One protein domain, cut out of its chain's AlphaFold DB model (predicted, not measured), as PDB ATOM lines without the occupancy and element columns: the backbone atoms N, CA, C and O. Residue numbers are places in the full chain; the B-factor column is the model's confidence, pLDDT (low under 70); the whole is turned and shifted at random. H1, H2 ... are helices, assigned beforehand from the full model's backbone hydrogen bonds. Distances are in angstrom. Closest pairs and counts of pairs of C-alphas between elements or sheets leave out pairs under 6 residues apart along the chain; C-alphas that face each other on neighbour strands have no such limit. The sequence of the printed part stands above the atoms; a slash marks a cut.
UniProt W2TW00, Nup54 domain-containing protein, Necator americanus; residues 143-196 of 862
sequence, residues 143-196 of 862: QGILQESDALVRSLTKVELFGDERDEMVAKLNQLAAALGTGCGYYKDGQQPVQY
ATOM      1  N   GLN A 143     190.077 203.467 258.268       43.97
ATOM      2  CA  GLN A 143     190.471 202.461 257.267       43.97
ATOM      3  C   GLN A 143     189.279 201.726 256.631       43.97
ATOM      4  O   GLN A 143     189.327 201.436 255.439       43.97
ATOM      5  N   GLY A 144     188.206 201.464 257.387       54.72
ATOM      6  CA  GLY A 144     187.006 200.801 256.869       54.72
ATOM      7  C   GLY A 144     186.263 201.673 255.858       54.72
ATOM      8  O   GLY A 144     185.927 201.200 254.779       54.72
ATOM      9  N   ILE A 145     186.114 202.969 256.160       58.84
ATOM     10  CA  ILE A 145     185.517 203.963 255.249       58.84
ATOM     11  C   ILE A 145     186.335 204.055 253.952       58.84
ATOM     12  O   ILE A 145     185.774 204.098 252.857       58.84
ATOM     13  N   LEU A 146     187.668 204.039 254.065       58.44
ATOM     14  CA  LEU A 146     188.557 204.058 252.904       58.44
ATOM     15  C   LEU A 146     188.366 202.809 252.030       58.44
ATOM     16  O   LEU A 146     188.172 202.941 250.825       58.44
ATOM     17  N   GLN A 147     188.342 201.618 252.634       63.12
ATOM     18  CA  GLN A 147     188.151 200.346 251.928       63.12
ATOM     19  C   GLN A 147     186.753 200.223 251.289       63.12
ATOM     20  O   GLN A 147     186.636 199.735 250.166       63.12
ATOM     21  N   GLU A 148     185.709 200.718 251.957       67.88
ATOM     22  CA  GLU A 148     184.340 200.796 251.434       67.88
ATOM     23  C   GLU A 148     184.255 201.757 250.229       67.88
ATOM     24  O   GLU A 148     183.652 201.427 249.207       67.88
ATOM     25  N   SER A 149     184.947 202.904 250.290       75.19
ATOM     26  CA  SER A 149     185.025 203.857 249.170       75.19
ATOM     27  C   SER A 149     185.837 203.338 247.973       75.19
ATOM     28  O   SER A 149     185.457 203.564 246.826       75.19
ATOM     29  N   ASP A 150     186.914 202.592 248.223       81.44
ATOM     30  CA  ASP A 150     187.775 201.981 247.204       81.44
ATOM     31  C   ASP A 150     187.049 200.830 246.480       81.44
ATOM     32  O   ASP A 150     187.054 200.753 245.248       81.44
ATOM     33  N   ALA A 151     186.311 199.994 247.221       81.56
ATOM     34  CA  ALA A 151     185.410 198.996 246.646       81.56
ATOM     35  C   ALA A 151     184.311 199.641 245.777       81.56
ATOM     36  O   ALA A 151     184.067 199.181 244.659       81.56
ATOM     37  N   LEU A 152     183.701 200.737 246.245       84.25
ATOM     38  CA  LEU A 152     182.685 201.500 245.507       84.25
ATOM     39  C   LEU A 152     183.229 202.129 244.214       84.25
ATOM     40  O   LEU A 152     182.533 202.151 243.201       84.25
ATOM     41  N   VAL A 153     184.471 202.622 244.204       85.25
ATOM     42  CA  VAL A 153     185.098 203.118 242.968       85.25
ATOM     43  C   VAL A 153     185.387 201.962 242.008       85.25
ATOM     44  O   VAL A 153     185.076 202.079 240.819       85.25
ATOM     45  N   ARG A 154     185.902 200.820 242.493       85.44
ATOM     46  CA  ARG A 154     186.131 199.630 241.651       85.44
ATOM     47  C   ARG A 154     184.844 199.088 241.038       85.44
ATOM     48  O   ARG A 154     184.829 198.852 239.833       85.44
ATOM     49  N   SER A 155     183.745 198.985 241.790       85.31
ATOM     50  CA  SER A 155     182.468 198.494 241.245       85.31
ATOM     51  C   SER A 155     181.891 199.366 240.130       85.31
ATOM     52  O   SER A 155     181.122 198.870 239.312       85.31
ATOM     53  N   LEU A 156     182.290 200.635 240.052       83.75
ATOM     54  CA  LEU A 156     181.842 201.575 239.026       83.75
ATOM     55  C   LEU A 156     182.820 201.735 237.853       83.75
ATOM     56  O   LEU A 156     182.395 202.186 236.791       83.75
ATOM     57  N   THR A 157     184.106 201.408 238.026       83.81
ATOM     58  CA  THR A 157     185.165 201.767 237.056       83.81
ATOM     59  C   THR A 157     186.108 200.633 236.659       83.81
ATOM     60  O   THR A 157     186.708 200.708 235.589       83.81
ATOM     61  N   LYS A 158     186.257 199.590 237.484       81.88
ATOM     62  CA  LYS A 158     187.181 198.478 237.243       81.88
ATOM     63  C   LYS A 158     186.623 197.176 237.820       81.88
ATOM     64  O   LYS A 158     187.036 196.717 238.886       81.88
ATOM     65  N   VAL A 159     185.654 196.623 237.100       85.25
ATOM     66  CA  VAL A 159     185.095 195.293 237.350       85.25
ATOM     67  C   VAL A 159     186.068 194.237 236.812       85.25
ATOM     68  O   VAL A 159     186.612 194.393 235.724       85.25
ATOM     69  N   GLU A 160     186.296 193.189 237.598       84.88
ATOM     70  CA  GLU A 160     187.141 192.029 237.299       84.88
ATOM     71  C   GLU A 160     186.405 190.744 237.742       84.88
ATOM     72  O   GLU A 160     186.832 190.071 238.687       84.88
ATOM     73  N   LEU A 161     185.256 190.432 237.129       82.00
ATOM     74  CA  LEU A 161     184.522 189.177 237.377       82.00
ATOM     75  C   LEU A 161     184.867 188.106 236.340       82.00
ATOM     76  O   LEU A 161     185.033 186.942 236.699       82.00
ATOM     77  N   PHE A 162     184.946 188.491 235.067       82.94
ATOM     78  CA  PHE A 162     185.082 187.565 233.943       82.94
ATOM     79  C   PHE A 162     186.348 187.786 233.110       82.94
ATOM     80  O   PHE A 162     186.799 186.851 232.451       82.94
ATOM     81  N   GLY A 163     186.937 188.985 233.146       79.75
ATOM     82  CA  GLY A 163     188.106 189.339 232.334       79.75
ATOM     83  C   GLY A 163     187.798 189.543 230.845       79.75
ATOM     84  O   GLY A 163     188.719 189.531 230.031       79.75
ATOM     85  N   ASP A 164     186.523 189.724 230.488       86.38
ATOM     86  CA  ASP A 164     186.040 189.955 229.122       86.38
ATOM     87  C   ASP A 164     185.034 191.126 229.057       86.38
ATOM     88  O   ASP A 164     184.752 191.781 230.061       86.38
ATOM     89  N   GLU A 165     184.487 191.405 227.869       86.56
ATOM     90  CA  GLU A 165     183.564 192.525 227.602       86.56
ATOM     91  C   GLU A 165     182.320 192.556 228.516       86.56
ATOM     92  O   GLU A 165     181.707 193.613 228.711       86.56
ATOM     93  N   ARG A 166     181.948 191.427 229.139       87.38
ATOM     94  CA  ARG A 166     180.850 191.379 230.114       87.38
ATOM     95  C   ARG A 166     181.156 192.206 231.356       87.38
ATOM     96  O   ARG A 166     180.219 192.755 231.930       87.38
ATOM     97  N   ASP A 167     182.422 192.365 231.742       87.31
ATOM     98  CA  ASP A 167     182.806 193.219 232.872       87.31
ATOM     99  C   ASP A 167     182.539 194.707 232.578       87.31
ATOM    100  O   ASP A 167     182.131 195.443 233.478       87.31
ATOM    101  N   GLU A 168     182.641 195.156 231.319       87.06
ATOM    102  CA  GLU A 168     182.246 196.519 230.928       87.06
ATOM    103  C   GLU A 168     180.718 196.700 230.986       87.06
ATOM    104  O   GLU A 168     180.212 197.734 231.431       87.06
ATOM    105  N   MET A 169     179.956 195.675 230.592       87.06
ATOM    106  CA  MET A 169     178.493 195.676 230.709       87.06
ATOM    107  C   MET A 169     178.029 195.626 232.173       87.06
ATOM    108  O   MET A 169     177.092 196.340 232.538       87.06
ATOM    109  N   VAL A 170     178.715 194.866 233.034       88.31
ATOM    110  CA  VAL A 170     178.496 194.870 234.489       88.31
ATOM    111  C   VAL A 170     178.882 196.224 235.087       88.31
ATOM    112  O   VAL A 170     178.122 196.745 235.897       88.31
ATOM    113  N   ALA A 171     179.972 196.865 234.651       87.25
ATOM    114  CA  ALA A 171     180.331 198.217 235.087       87.25
ATOM    115  C   ALA A 171     179.254 199.254 234.710       87.25
ATOM    116  O   ALA A 171     178.849 200.056 235.552       87.25
ATOM    117  N   LYS A 172     178.710 199.204 233.485       89.50
ATOM    118  CA  LYS A 172     177.587 200.063 233.051       89.50
ATOM    119  C   LYS A 172     176.309 199.801 233.858       89.50
ATOM    120  O   LYS A 172     175.637 200.747 234.271       89.50
ATOM    121  N   LEU A 173     175.987 198.535 234.139       90.12
ATOM    122  CA  LEU A 173     174.848 198.158 234.984       90.12
ATOM    123  C   LEU A 173     175.034 198.623 236.438       90.12
ATOM    124  O   LEU A 173     174.103 199.152 237.040       90.12
ATOM    125  N   ASN A 174     176.247 198.502 236.975       90.31
ATOM    126  CA  ASN A 174     176.640 198.997 238.292       90.31
ATOM    127  C   ASN A 174     176.520 200.528 238.381       90.31
ATOM    128  O   ASN A 174     175.983 201.042 239.361       90.31
ATOM    129  N   GLN A 175     176.951 201.262 237.349       88.31
ATOM    130  CA  GLN A 175     176.769 202.715 237.252       88.31
ATOM    131  C   GLN A 175     175.286 203.110 237.214       88.31
ATOM    132  O   GLN A 175     174.892 204.064 237.888       88.31
ATOM    133  N   LEU A 176     174.448 202.364 236.488       88.81
ATOM    134  CA  LEU A 176     172.998 202.577 236.471       88.81
ATOM    135  C   LEU A 176     172.370 202.298 237.847       88.81
ATOM    136  O   LEU A 176     171.613 203.123 238.353       88.81
ATOM    137  N   ALA A 177     172.726 201.184 238.488       86.62
ATOM    138  CA  ALA A 177     172.265 200.812 239.826       86.62
ATOM    139  C   ALA A 177     172.662 201.857 240.890       86.62
ATOM    140  O   ALA A 177     171.834 202.267 241.709       86.62
ATOM    141  N   ALA A 178     173.887 202.385 240.817       86.00
ATOM    142  CA  ALA A 178     174.357 203.477 241.666       86.00
ATOM    143  C   ALA A 178     173.637 204.806 241.390       86.00
ATOM    144  O   ALA A 178     173.278 205.510 242.334       86.00
ATOM    145  N   ALA A 179     173.357 205.134 240.123       85.62
ATOM    146  CA  ALA A 179     172.578 206.316 239.750       85.62
ATOM    147  C   ALA A 179     171.121 206.233 240.247       85.62
ATOM    148  O   ALA A 179     170.575 207.233 240.723       85.62
ATOM    149  N   LEU A 180     170.517 205.041 240.209       83.25
ATOM    150  CA  LEU A 180     169.201 204.741 240.786       83.25
ATOM    151  C   LEU A 180     169.222 204.680 242.326       83.25
ATOM    152  O   LEU A 180     168.204 204.961 242.954       83.25
ATOM    153  N   GLY A 181     170.380 204.405 242.936       83.00
ATOM    154  CA  GLY A 181     170.557 204.306 244.389       83.00
ATOM    155  C   GLY A 181     170.037 202.990 244.979       83.00
ATOM    156  O   GLY A 181     169.568 202.982 246.118       83.00
ATOM    157  N   THR A 182     170.067 201.903 244.198       84.06
ATOM    158  CA  THR A 182     169.425 200.611 244.510       84.06
ATOM    159  C   THR A 182     170.220 199.426 243.963       84.06
ATOM    160  O   THR A 182     170.780 199.524 242.875       84.06
ATOM    161  N   GLY A 183     170.176 198.274 244.640       83.56
ATOM    162  CA  GLY A 183     170.879 197.054 244.210       83.56
ATOM    163  C   GLY A 183     172.349 197.023 244.640       83.56
ATOM    164  O   GLY A 183     172.788 197.882 245.402       83.56
ATOM    165  N   CYS A 184     173.102 196.022 244.180       85.75
ATOM    166  CA  CYS A 184     174.464 195.758 244.655       85.75
ATOM    167  C   CYS A 184     175.468 195.692 243.498       85.75
ATOM    168  O   CYS A 184     175.207 195.046 242.484       85.75
ATOM    169  N   GLY A 185     176.624 196.331 243.673       85.25
ATOM    170  CA  GLY A 185     177.737 196.339 242.735       85.25
ATOM    171  C   GLY A 185     178.689 195.171 242.944       85.25
ATOM    172  O   GLY A 185     179.464 195.163 243.901       85.25
ATOM    173  N   TYR A 186     178.673 194.216 242.021       86.12
ATOM    174  CA  TYR A 186     179.668 193.146 241.950       86.12
ATOM    175  C   TYR A 186     180.885 193.653 241.170       86.12
ATOM    176  O   TYR A 186     180.717 194.272 240.119       86.12
ATOM    177  N   TYR A 187     182.095 193.438 241.695       85.06
ATOM    178  CA  TYR A 187     183.319 194.016 241.116       85.06
ATOM    179  C   TYR A 187     184.534 193.086 241.066       85.06
ATOM    180  O   TYR A 187     185.436 193.336 240.276       85.06
ATOM    181  N   LYS A 188     184.567 192.025 241.878       84.81
ATOM    182  CA  LYS A 188     185.574 190.963 241.819       84.81
ATOM    183  C   LYS A 188     185.004 189.695 242.449       84.81
ATOM    184  O   LYS A 188     184.220 189.798 243.395       84.81
ATOM    185  N   ASP A 189     185.400 188.524 241.958       79.50
ATOM    186  CA  ASP A 189     185.040 187.259 242.605       79.50
ATOM    187  C   ASP A 189     185.614 187.163 244.037       79.50
ATOM    188  O   ASP A 189     186.648 187.758 244.363       79.50
ATOM    189  N   GLY A 190     184.900 186.461 244.918       78.25
ATOM    190  CA  GLY A 190     185.241 186.291 246.335       78.25
ATOM    191  C   GLY A 190     185.166 187.552 247.215       78.25
ATOM    192  O   GLY A 190     185.468 187.463 248.405       78.25
ATOM    193  N   GLN A 191     184.778 188.717 246.683       81.56
ATOM    194  CA  GLN A 191     184.601 189.958 247.454       81.56
ATOM    195  C   GLN A 191     183.129 190.244 247.778       81.56
ATOM    196  O   GLN A 191     182.223 189.842 247.048       81.56
ATOM    197  N   GLN A 192     182.878 190.970 248.874       81.31
ATOM    198  CA  GLN A 192     181.515 191.386 249.222       81.31
ATOM    199  C   GLN A 192     180.985 192.430 248.215       81.31
ATOM    200  O   GLN A 192     181.699 193.396 247.924       81.31
ATOM    201  N   PRO A 193     179.752 192.278 247.691       84.25
ATOM    202  CA  PRO A 193     179.157 193.249 246.773       84.25
ATOM    203  C   PRO A 193     178.892 194.596 247.451       84.25
ATOM    204  O   PRO A 193     178.414 194.651 248.583       84.25
ATOM    205  N   VAL A 194     179.139 195.693 246.737       85.00
ATOM    206  CA  VAL A 194     178.943 197.054 247.257       85.00
ATOM    207  C   VAL A 194     177.456 197.407 247.249       85.00
ATOM    208  O   VAL A 194     176.841 197.461 246.187       85.00
ATOM    209  N   GLN A 195     176.856 197.679 248.407       84.38
ATOM    210  CA  GLN A 195     175.443 198.065 248.483       84.38
ATOM    211  C   GLN A 195     175.236 199.505 247.982       84.38
ATOM    212  O   GLN A 195     175.665 200.465 248.624       84.38
ATOM    213  N   TYR A 196     174.511 199.687 246.875       86.31
ATOM    214  CA  TYR A 196     174.081 201.019 246.451       86.31
ATOM    215  C   TYR A 196     172.878 201.478 247.278       86.31
ATOM    216  O   TYR A 196     171.948 200.707 247.532       86.31
TER     217      TYR A 196
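This is residues 143 to 196 of the 862 residues of the protein "Nup54 domain-containing protein" of Necator americanus (UniProt W2TW00). The longest helix, H2, is met near the middle of its length by the last residues of H1, and the two make a steep, lopsided T. Residues 181 to 196, with no named element, fold back as a loop over one face of the place where the helices meet, its two limbs tied by a short antiparallel pairing of residues 184 to 185 with 194 to 195. The printed part has 54 residues with two named helices, H1 then H2, and no named strand; its class is all helix. It is compact, with a radius of gyration of the C-alphas of 10.4 A and spans of 32 by 24 by 15 A.

Find C-alpha 165 at (183.564, 192.525, 227.602); from there H2, residues 165 to 180, runs 23.0 A to C-alpha 180 at (169.201, 204.741, 240.786). Go back to C-alpha 143 at (190.471, 202.461, 257.267), where H1, residues 143 to 157, sets out and covers 20.9 A.

Look at residues 171 to 175 of H2, which alone touch H1, and at residues 155 to 157, which alone of H1 touch H2. The closest C-alphas of the two are those of Leu 156 and Ala 171, 5.4 A apart. Their lines stand at a steep tilt of 63 degrees, and they run opposite ways. In H2 every O i to N i+4 pair is within hydrogen-bond range; in H1, 10 of 11 are.

The two C-alphas farthest apart are those of Gln 143 and Glu 165, at 32.0 A. The link from H1 to H2, 7 residues, is short, and the printed part has no cut. In the B-factor column the mean pLDDT of the printed part is 81.7; look for low confidence, under 70, at residues 143 to 148.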